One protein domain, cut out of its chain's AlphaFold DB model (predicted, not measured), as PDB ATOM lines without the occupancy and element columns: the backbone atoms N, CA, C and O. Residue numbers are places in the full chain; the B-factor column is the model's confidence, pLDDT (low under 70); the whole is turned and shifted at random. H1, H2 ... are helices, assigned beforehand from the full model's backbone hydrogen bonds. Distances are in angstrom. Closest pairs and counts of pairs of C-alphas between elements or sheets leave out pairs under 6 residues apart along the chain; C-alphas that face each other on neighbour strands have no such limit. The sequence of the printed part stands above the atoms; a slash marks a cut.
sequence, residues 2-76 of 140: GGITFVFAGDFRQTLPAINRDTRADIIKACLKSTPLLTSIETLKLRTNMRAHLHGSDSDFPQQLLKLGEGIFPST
ATOM      1  N   GLY A   2     -46.335   0.384  97.642       65.31
ATOM      2  CA  GLY A   2     -46.945   0.815  98.901       65.31
ATOM      3  C   GLY A   2     -46.182   2.033  99.422       65.31
ATOM      4  O   GLY A   2     -44.978   2.128  99.209       65.31
ATOM      5  N   GLY A   3     -46.886   2.974 100.043       84.94
ATOM      6  CA  GLY A   3     -46.317   4.228 100.559       84.94
ATOM      7  C   GLY A   3     -47.197   4.877 101.627       84.94
ATOM      8  O   GLY A   3     -47.110   6.077 101.854       84.94
ATOM      9  N   ILE A   4     -48.086   4.088 102.238       89.38
ATOM     10  CA  ILE A   4     -48.971   4.543 103.307       89.38
ATOM     11  C   ILE A   4     -48.335   4.129 104.628       89.38
ATOM     12  O   ILE A   4     -48.128   2.940 104.878       89.38
ATOM     13  N   THR A   5     -48.037   5.117 105.463       89.44
ATOM     14  CA  THR A   5     -47.625   4.899 106.848       89.44
ATOM     15  C   THR A   5     -48.860   4.608 107.690       89.44
ATOM     16  O   THR A   5     -49.794   5.410 107.721       89.44
ATOM     17  N   PHE A   6     -48.857   3.477 108.393       89.00
ATOM     18  CA  PHE A   6     -49.900   3.117 109.350       89.00
ATOM     19  C   PHE A   6     -49.401   3.331 110.773       89.00
ATOM     20  O   PHE A   6     -48.283   2.947 111.110       89.00
ATOM     21  N   VAL A   7     -50.257   3.904 111.616       92.06
ATOM     22  CA  VAL A   7     -50.025   4.011 113.057       92.06
ATOM     23  C   VAL A   7     -51.172   3.305 113.761       92.06
ATOM     24  O   VAL A   7     -52.333   3.675 113.593       92.06
ATOM     25  N   PHE A   8     -50.841   2.280 114.543       89.75
ATOM     26  CA  PHE A   8     -51.793   1.601 115.412       89.75
ATOM     27  C   PHE A   8     -51.700   2.206 116.810       89.75
ATOM     28  O   PHE A   8     -50.613   2.315 117.373       89.75
ATOM     29  N   ALA A   9     -52.842   2.578 117.376       92.12
ATOM     30  CA  ALA A   9     -52.943   3.078 118.739       92.12
ATOM     31  C   ALA A   9     -54.051   2.321 119.473       92.12
ATOM     32  O   ALA A   9     -55.112   2.062 118.907       92.12
ATOM     33  N   GLY A  10     -53.803   1.955 120.726       89.62
ATOM     34  CA  GLY A  10     -54.762   1.225 121.549       89.62
ATOM     35  C   GLY A  10     -54.157   0.797 122.879       89.62
ATOM     36  O   GLY A  10     -52.947   0.912 123.087       89.62
ATOM     37  N   ASP A  11     -54.999   0.290 123.777       88.62
ATOM     38  CA  ASP A  11     -54.553  -0.294 125.040       88.62
ATOM     39  C   ASP A  11     -54.636  -1.822 124.956       88.62
ATOM     40  O   ASP A  11     -55.705  -2.413 124.842       88.62
ATOM     41  N   PHE A  12     -53.478  -2.473 125.029       83.75
ATOM     42  CA  PHE A  12     -53.333  -3.925 124.904       83.75
ATOM     43  C   PHE A  12     -53.839  -4.685 126.147       83.75
ATOM     44  O   PHE A  12     -53.725  -5.915 126.185       83.75
ATOM     45  N   ARG A  13     -54.358  -3.961 127.146       84.31
ATOM     46  CA  ARG A  13     -55.059  -4.463 128.336       84.31
ATOM     47  C   ARG A  13     -56.583  -4.293 128.237       84.31
ATOM     48  O   ARG A  13     -57.279  -4.597 129.200       84.31
ATOM     49  N   GLN A  14     -57.112  -3.807 127.107       86.06
ATOM     50  CA  GLN A  14     -58.555  -3.814 126.839       86.06
ATOM     51  C   GLN A  14     -59.099  -5.239 126.694       86.06
ATOM     52  O   GLN A  14     -58.354  -6.193 126.451       86.06
ATOM     53  N   THR A  15     -60.418  -5.371 126.845       86.94
ATOM     54  CA  THR A  15     -61.130  -6.632 126.643       86.94
ATOM     55  C   THR A  15     -60.889  -7.181 125.238       86.94
ATOM     56  O   THR A  15     -60.691  -6.441 124.272       86.94
ATOM     57  N   LEU A  16     -60.878  -8.510 125.131       88.38
ATOM     58  CA  LEU A  16     -60.717  -9.190 123.850       88.38
ATOM     59  C   LEU A  16     -61.903  -8.881 122.916       88.38
ATOM     60  O   LEU A  16     -62.997  -8.578 123.403       88.38
ATOM     61  N   PRO A  17     -61.720  -9.000 121.588       87.81
ATOM     62  CA  PRO A  17     -62.822  -8.878 120.644       87.81
ATOM     63  C   PRO A  17     -63.960  -9.845 120.992       87.81
ATOM     64  O   PRO A  17     -63.733 -11.039 121.196       87.81
ATOM     65  N   ALA A  18     -65.191  -9.336 121.033       88.56
ATOM     66  CA  ALA A  18     -66.376 -10.169 121.176       88.56
ATOM     67  C   ALA A  18     -66.760 -10.728 119.801       88.56
ATOM     68  O   ALA A  18     -67.235  -9.987 118.941       88.56
ATOM     69  N   ILE A  19     -66.544 -12.028 119.592       87.50
ATOM     70  CA  ILE A  19     -66.926 -12.713 118.354       87.50
ATOM     71  C   ILE A  19     -67.962 -13.784 118.681       87.50
ATOM     72  O   ILE A  19     -67.741 -14.668 119.509       87.50
ATOM     73  N   ASN A  20     -69.141 -13.657 118.074       85.75
ATOM     74  CA  ASN A  20     -70.284 -14.508 118.383       85.75
ATOM     75  C   ASN A  20     -70.053 -15.940 117.895       85.75
ATOM     76  O   ASN A  20     -69.747 -16.142 116.726       85.75
ATOM     77  N   ARG A  21     -70.334 -16.922 118.763       83.81
ATOM     78  CA  ARG A  21     -70.279 -18.371 118.464       83.81
ATOM     79  C   ARG A  21     -68.890 -18.905 118.088       83.81
ATOM     80  O   ARG A  21     -68.794 -20.032 117.610       83.81
ATOM     81  N   ASP A  22     -67.847 -18.133 118.359       86.44
ATOM     82  CA  ASP A  22     -66.466 -18.501 118.076       86.44
ATOM     83  C   ASP A  22     -65.796 -19.181 119.269       86.44
ATOM     84  O   ASP A  22     -66.234 -19.087 120.421       86.44
ATOM     85  N   THR A  23     -64.705 -19.890 118.991       91.06
ATOM     86  CA  THR A  23     -63.914 -20.520 120.043       91.06
ATOM     87  C   THR A  23     -62.943 -19.521 120.667       91.06
ATOM     88  O   THR A  23     -62.592 -18.487 120.097       91.06
ATOM     89  N   ARG A  24     -62.399 -19.871 121.837       88.06
ATOM     90  CA  ARG A  24     -61.289 -19.121 122.441       88.06
ATOM     91  C   ARG A  24     -60.104 -18.960 121.475       88.06
ATOM     92  O   ARG A  24     -59.438 -17.929 121.509       88.06
ATOM     93  N   ALA A  25     -59.827 -19.962 120.638       90.50
ATOM     94  CA  ALA A  25     -58.737 -19.896 119.667       90.50
ATOM     95  C   ALA A  25     -59.016 -18.853 118.574       90.50
ATOM     96  O   ALA A  25     -58.108 -18.108 118.211       90.50
ATOM     97  N   ASP A  26     -60.264 -18.752 118.115       91.38
ATOM     98  CA  ASP A  26     -60.677 -17.773 117.104       91.38
ATOM     99  C   ASP A  26     -60.604 -16.340 117.648       91.38
ATOM    100  O   ASP A  26     -60.027 -15.464 117.002       91.38
ATOM    101  N   ILE A  27     -61.051 -16.121 118.891       90.94
ATOM    102  CA  ILE A  27     -60.923 -14.827 119.586       90.94
ATOM    103  C   ILE A  27     -59.451 -14.404 119.687       90.94
ATOM    104  O   ILE A  27     -59.101 -13.259 119.390       90.94
ATOM    105  N   ILE A  28     -58.564 -15.326 120.082       89.00
ATOM    106  CA  ILE A  28     -57.126 -15.046 120.162       89.00
ATOM    107  C   ILE A  28     -56.570 -14.735 118.773       89.00
ATOM    108  O   ILE A  28     -55.819 -13.775 118.641       89.00
ATOM    109  N   LYS A  29     -56.953 -15.501 117.745       90.19
ATOM    110  CA  LYS A  29     -56.500 -15.322 116.358       90.19
ATOM    111  C   LYS A  29     -56.925 -13.977 115.759       90.19
ATOM    112  O   LYS A  29     -56.223 -13.456 114.892       90.19
ATOM    113  N   ALA A  30     -58.046 -13.419 116.211       89.88
ATOM    114  CA  ALA A  30     -58.516 -12.101 115.802       89.88
ATOM    115  C   ALA A  30     -57.756 -10.940 116.472       89.88
ATOM    116  O   ALA A  30     -57.868  -9.795 116.035       89.88
ATOM    117  N   CYS A  31     -56.982 -11.200 117.528       89.50
ATOM    118  CA  CYS A  31     -56.236 -10.155 118.217       89.50
ATOM    119  C   CYS A  31     -55.038  -9.680 117.388       89.50
ATOM    120  O   CYS A  31     -54.289 -10.471 116.824       89.50
ATOM    121  N   LEU A  32     -54.733  -8.380 117.429       87.69
ATOM    122  CA  LEU A  32     -53.502  -7.858 116.816       87.69
ATOM    123  C   LEU A  32     -52.238  -8.543 117.382       87.69
ATOM    124  O   LEU A  32     -51.240  -8.711 116.693       87.69
ATOM    125  N   LYS A  33     -52.281  -9.011 118.634       85.38
ATOM    126  CA  LYS A  33     -51.169  -9.752 119.247       85.38
ATOM    127  C   LYS A  33     -50.848 -11.083 118.549       85.38
ATOM    128  O   LYS A  33     -49.729 -11.557 118.696       85.38
ATOM    129  N   SER A  34     -51.788 -11.686 117.819       88.69
ATOM    130  CA  SER A  34     -51.552 -12.939 117.089       88.69
ATOM    131  C   SER A  34     -51.130 -12.731 115.637       88.69
ATOM    132  O   SER A  34     -50.848 -13.717 114.955       88.69
ATOM    133  N   THR A  35     -51.095 -11.492 115.126       87.94
ATOM    134  CA  THR A  35     -50.680 -11.264 113.737       87.94
ATOM    135  C   THR A  35     -49.156 -11.324 113.584       87.94
ATOM    136  O   THR A  35     -48.433 -10.710 114.373       87.94
ATOM    137  N   PRO A  36     -48.636 -11.981 112.529       89.31
ATOM    138  CA  PRO A  36     -47.210 -11.949 112.202       89.31
ATOM    139  C   PRO A  36     -46.675 -10.532 111.964       89.31
ATOM    140  O   PRO A  36     -45.494 -10.274 112.198       89.31
ATOM    141  N   LEU A  37     -47.545  -9.600 111.549       86.88
ATOM    142  CA  LEU A  37     -47.187  -8.205 111.281       86.88
ATOM    143  C   LEU A  37     -46.560  -7.509 112.488       86.88
ATOM    144  O   LEU A  37     -45.756  -6.600 112.300       86.88
ATOM    145  N   LEU A  38     -46.876  -7.939 113.714       86.19
ATOM    146  CA  LEU A  38     -46.348  -7.310 114.922       86.19
ATOM    147  C   LEU A  38     -44.811  -7.334 114.967       86.19
ATOM    148  O   LEU A  38     -44.206  -6.400 115.479       86.19
ATOM    149  N   THR A  39     -44.179  -8.344 114.360       88.69
ATOM    150  CA  THR A  39     -42.709  -8.438 114.240       88.69
ATOM    151  C   THR A  39     -42.085  -7.362 113.352       88.69
ATOM    152  O   THR A  39     -40.899  -7.073 113.477       88.69
ATOM    153  N   SER A  40     -42.882  -6.755 112.471       89.00
ATOM    154  CA  SER A  40     -42.468  -5.686 111.557       89.00
ATOM    155  C   SER A  40     -42.899  -4.289 112.015       89.00
ATOM    156  O   SER A  40     -42.605  -3.310 111.335       89.00
ATOM    157  N   ILE A  41     -43.609  -4.189 113.145       90.75
ATOM    158  CA  ILE A  41     -44.139  -2.930 113.673       90.75
ATOM    159  C   ILE A  41     -43.235  -2.430 114.800       90.75
ATOM    160  O   ILE A  41     -42.993  -3.125 115.787       90.75
ATOM    161  N   GLU A  42     -42.786  -1.182 114.694       92.31
ATOM    162  CA  GLU A  42     -42.137  -0.497 115.806       92.31
ATOM    163  C   GLU A  42     -43.156  -0.219 116.921       92.31
ATOM    164  O   GLU A  42     -44.209   0.377 116.695       92.31
ATOM    165  N   THR A  43     -42.852  -0.663 118.144       90.44
ATOM    166  CA  THR A  43     -43.748  -0.498 119.295       90.44
ATOM    167  C   THR A  43     -43.266   0.624 120.204       90.44
ATOM    168  O   THR A  43     -42.244   0.496 120.879       90.44
ATOM    169  N   LEU A  44     -44.067   1.682 120.310       93.06
ATOM    170  CA  LEU A  44     -43.868   2.772 121.262       93.06
ATOM    171  C   LEU A  44     -44.865   2.635 122.419       93.06
ATOM    172  O   LEU A  44     -46.048   2.376 122.207       93.06
ATOM    173  N   LYS A  45     -44.394   2.795 123.661       90.75
ATOM    174  CA  LYS A  45     -45.225   2.666 124.869       90.75
ATOM    175  C   LYS A  45     -45.387   4.012 125.557       90.75
ATOM    176  O   LYS A  45     -44.404   4.589 126.021       90.75
ATOM    177  N   LEU A  46     -46.629   4.461 125.708       90.56
ATOM    178  CA  LEU A  46     -46.965   5.563 126.606       90.56
ATOM    179  C   LEU A  46     -46.996   5.035 128.045       90.56
ATOM    180  O   LEU A  46     -47.711   4.080 128.341       90.56
ATOM    181  N   ARG A  47     -46.184   5.625 128.929       85.81
ATOM    182  CA  ARG A  47     -46.014   5.160 130.321       85.81
ATOM    183  C   ARG A  47     -46.677   6.069 131.350       85.81
ATOM    184  O   ARG A  47     -47.004   5.612 132.439       85.81
ATOM    185  N   THR A  48     -46.896   7.332 131.001       83.56
ATOM    186  CA  THR A  48     -47.459   8.327 131.914       83.56
ATOM    187  C   THR A  48     -48.964   8.426 131.718       83.56
ATOM    188  O   THR A  48     -49.438   8.821 130.652       83.56
ATOM    189  N   ASN A  49     -49.731   8.103 132.761       82.44
ATOM    190  CA  ASN A  49     -51.156   8.403 132.802       82.44
ATOM    191  C   ASN A  49     -51.339   9.898 133.101       82.44
ATOM    192  O   ASN A  49     -51.357  10.314 134.257       82.44
ATOM    193  N   MET A  50     -51.466  10.705 132.046       85.44
ATOM    194  CA  MET A  50     -51.604  12.160 132.176       85.44
ATOM    195  C   MET A  50     -52.846  12.569 132.976       85.44
ATOM    196  O   MET A  50     -52.805  13.584 133.660       85.44
ATOM    197  N   ARG A  51     -53.927  11.774 132.951       82.25
ATOM    198  CA  ARG A  51     -55.136  12.052 133.743       82.25
ATOM    199  C   ARG A  51     -54.835  11.962 135.239       82.25
ATOM    200  O   ARG A  51     -55.132  12.899 135.965       82.25
ATOM    201  N   ALA A  52     -54.202  10.878 135.682       79.81
ATOM    202  CA  ALA A  52     -53.799  10.729 137.083       79.81
ATOM    203  C   ALA A  52     -52.755  11.785 137.492       79.81
ATOM    204  O   ALA A  52     -52.859  12.385 138.556       79.81
ATOM    205  N   HIS A  53     -51.790  12.065 136.607       78.69
ATOM    206  CA  HIS A  53     -50.729  13.041 136.857       78.69
ATOM    207  C   HIS A  53     -51.254  14.476 137.037       78.69
ATOM    208  O   HIS A  53     -50.825  15.175 137.947       78.69
ATOM    209  N   LEU A  54     -52.192  14.916 136.191       82.75
ATOM    210  CA  LEU A  54     -52.735  16.279 136.236       82.75
ATOM    211  C   LEU A  54     -53.754  16.488 137.363       82.75
ATOM    212  O   LEU A  54     -53.899  17.606 137.846       82.75
ATOM    213  N   HIS A  55     -54.456  15.433 137.784       77.25
ATOM    214  CA  HIS A  55     -55.447  15.505 138.863       77.25
ATOM    215  C   HIS A  55     -54.864  15.243 140.261       77.25
ATOM    216  O   HIS A  55     -55.626  15.116 141.214       77.25
ATOM    217  N   GLY A  56     -53.531  15.205 140.399       59.12
ATOM    218  CA  GLY A  56     -52.853  15.222 141.700       59.12
ATOM    219  C   GLY A  56     -53.176  14.029 142.595       59.12
ATOM    220  O   GLY A  56     -53.149  14.156 143.816       59.12
ATOM    221  N   SER A  57     -53.521  12.878 142.016       58.00
ATOM    222  CA  SER A  57     -53.787  11.690 142.816       58.00
ATOM    223  C   SER A  57     -52.455  11.097 143.290       58.00
ATOM    224  O   SER A  57     -51.875  10.266 142.589       58.00
ATOM    225  N   ASP A  58     -51.998  11.478 144.486       56.00
ATOM    226  CA  ASP A  58     -50.974  10.774 145.290       56.00
ATOM    227  C   ASP A  58     -51.483   9.391 145.766       56.00
ATOM    228  O   ASP A  58     -51.224   8.934 146.875       56.00
ATOM    229  N   SER A  59     -52.290   8.722 144.945       67.06
ATOM    230  CA  SER A  59     -52.886   7.429 145.251       67.06
ATOM    231  C   SER A  59     -52.070   6.322 144.598       67.06
ATOM    232  O   SER A  59     -51.744   6.430 143.416       67.06
ATOM    233  N   ASP A  60     -51.873   5.209 145.301       78.44
ATOM    234  CA  ASP A  60     -51.307   3.970 144.743       78.44
ATOM    235  C   ASP A  60     -52.218   3.298 143.691       78.44
ATOM    236  O   ASP A  60     -51.811   2.358 143.000       78.44
ATOM    237  N   PHE A  61     -53.440   3.808 143.514       78.75
ATOM    238  CA  PHE A  61     -54.477   3.231 142.663       78.75
ATOM    239  C   PHE A  61     -54.071   3.036 141.188       78.75
ATOM    240  O   PHE A  61     -54.248   1.928 140.671       78.75
ATOM    241  N   PRO A  62     -53.475   4.012 140.465       81.44
ATOM    242  CA  PRO A  62     -53.048   3.789 139.084       81.44
ATOM    243  C   PRO A  62     -51.998   2.674 138.976       81.44
ATOM    244  O   PRO A  62     -52.019   1.896 138.025       81.44
ATOM    245  N   GLN A  63     -51.108   2.548 139.958       82.25
ATOM    246  CA  GLN A  63     -50.048   1.547 140.012       82.25
ATOM    247  C   GLN A  63     -50.638   0.164 140.301       82.25
ATOM    248  O   GLN A  63     -50.201  -0.825 139.710       82.25
ATOM    249  N   GLN A  64     -51.662   0.083 141.149       82.31
ATOM    250  CA  GLN A  64     -52.424  -1.144 141.358       82.31
ATOM    251  C   GLN A  64     -53.182  -1.568 140.089       82.31
ATOM    252  O   GLN A  64     -53.105  -2.736 139.711       82.31
ATOM    253  N   LEU A  65     -53.813  -0.631 139.366       82.50
ATOM    254  CA  LEU A  65     -54.441  -0.909 138.066       82.50
ATOM    255  C   LEU A  65     -53.429  -1.397 137.016       82.50
ATOM    256  O   LEU A  65     -53.745  -2.285 136.223       82.50
ATOM    257  N   LEU A  66     -52.205  -0.853 137.011       84.88
ATOM    258  CA  LEU A  66     -51.124  -1.342 136.147       84.88
ATOM    259  C   LEU A  66     -50.771  -2.797 136.476       84.88
ATOM    260  O   LEU A  66     -50.768  -3.628 135.569       84.88
ATOM    261  N   LYS A  67     -50.547  -3.121 137.757       84.38
ATOM    262  CA  LYS A  67     -50.259  -4.495 138.208       84.38
ATOM    263  C   LYS A  67     -51.387  -5.463 137.847       84.38
ATOM    264  O   LYS A  67     -51.111  -6.587 137.431       84.38
ATOM    265  N   LEU A  68     -52.640  -5.023 137.976       84.06
ATOM    266  CA  LEU A  68     -53.815  -5.796 137.584       84.06
ATOM    267  C   LEU A  68     -53.816  -6.087 136.078       84.06
ATOM    268  O   LEU A  68     -53.925  -7.242 135.676       84.06
ATOM    269  N   GLY A  69     -53.627  -5.063 135.244       82.81
ATOM    270  CA  GLY A  69     -53.584  -5.217 133.787       82.81
ATOM    271  C   GLY A  69     -52.381  -6.017 133.268       82.81
ATOM    272  O   GLY A  69     -52.440  -6.561 132.168       82.81
ATOM    273  N   GLU A  70     -51.296  -6.099 134.041       84.56
ATOM    274  CA  GLU A  70     -50.125  -6.937 133.747       84.56
ATOM    275  C   GLU A  70     -50.266  -8.379 134.268       84.56
ATOM    276  O   GLU A  70     -49.428  -9.222 133.952       84.56
ATOM    277  N   GLY A  71     -51.322  -8.684 135.033       80.62
ATOM    278  CA  GLY A  71     -51.540 -10.007 135.623       80.62
ATOM    279  C   GLY A  71     -50.598 -10.327 136.790       80.62
ATOM    280  O   GLY A  71     -50.342 -11.494 137.064       80.62
ATOM    281  N   ILE A  72     -50.063  -9.303 137.463       83.00
ATOM    282  CA  ILE A  72     -49.105  -9.425 138.582       83.00
ATOM    283  C   ILE A  72     -49.823  -9.315 139.944       83.00
ATOM    284  O   ILE A  72     -49.215  -9.481 141.000       83.00
ATOM    285  N   PHE A  73     -51.127  -9.022 139.948       80.44
ATOM    286  CA  PHE A  73     -51.911  -8.885 141.177       80.44
ATOM    287  C   PHE A  73     -52.009 -10.217 141.946       80.44
ATOM    288  O   PHE A  73     -52.100 -11.272 141.309       80.44
ATOM    289  N   PRO A  74     -52.012 -10.198 143.296       78.88
ATOM    290  CA  PRO A  74     -52.213 -11.403 144.091       78.88
ATOM    291  C   PRO A  74     -53.463 -12.163 143.648       78.88
ATOM    292  O   PRO A  74     -54.554 -11.597 143.552       78.88
ATOM    293  N   SER A  75     -53.296 -13.452 143.372       74.19
ATOM    294  CA  SER A  75     -54.380 -14.338 142.962       74.19
ATOM    295  C   SER A  75     -54.326 -15.651 143.725       74.19
ATOM    296  O   SER A  75     -53.262 -16.093 144.171       74.19
ATOM    297  N   THR A  76     -55.488 -16.270 143.899       68.50
ATOM    298  CA  THR A  76     -55.577 -17.597 144.506       68.50
ATOM    299  C   THR A  76     -55.459 -18.677 143.427       68.50
ATOM    300  O   THR A  76     -56.110 -18.618 142.388       68.50
TER     301      THR A  76
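What this domain is: This is residues 2 to 76 of the 140 residues of the protein "Hypothetical protein" of Pieris macdunnoughi (UniProt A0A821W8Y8). There is little regular structure: four short helices are strung on a loose, flat, open frame of loops, H1 and H2 at one end, H3 and H4 at the other, with residues 41 to 49 running between. Residues 2 to 23, without a named element, pass through the frame before H1. The 75 printed residues, 25 in named helices, are all helix by class, loose with a radius of gyration of 16.5 A, spanning 45 by 41 by 21 A.

How they stand to each other: H4, residues 61 to 69, is close to but not clearly touching H3, residues 50 to 54; their closest C-alphas, of Ala 52 and Pro 62, are 7.3 A apart. H2, residues 36 to 40, is apart from H3 and H4. H1, residues 24 to 29, is apart from the other three. Every O i to N i+4 pair is within hydrogen-bond range in H1, H3 and H4; H2 has 0 of 1, but 2 of 2 O i to N i+3 pairs.

Where its parts are: From first to last C-alpha, H4 measures 12.3 A, H1 8.6 A, H2 7.9 A and H3 5.9 A. C-alpha 24 is at (-61.289, -19.121, 122.441), C-alpha 69 at (-53.584, -5.217, 133.787).

The domain as a whole: The C-alphas of Gly 3 and Thr 76, the two farthest apart, are 49.9 A apart. The printed part has no cut, and its three links between helices are short. Residues 2, 56 to 59 and 76 have pLDDT under 70.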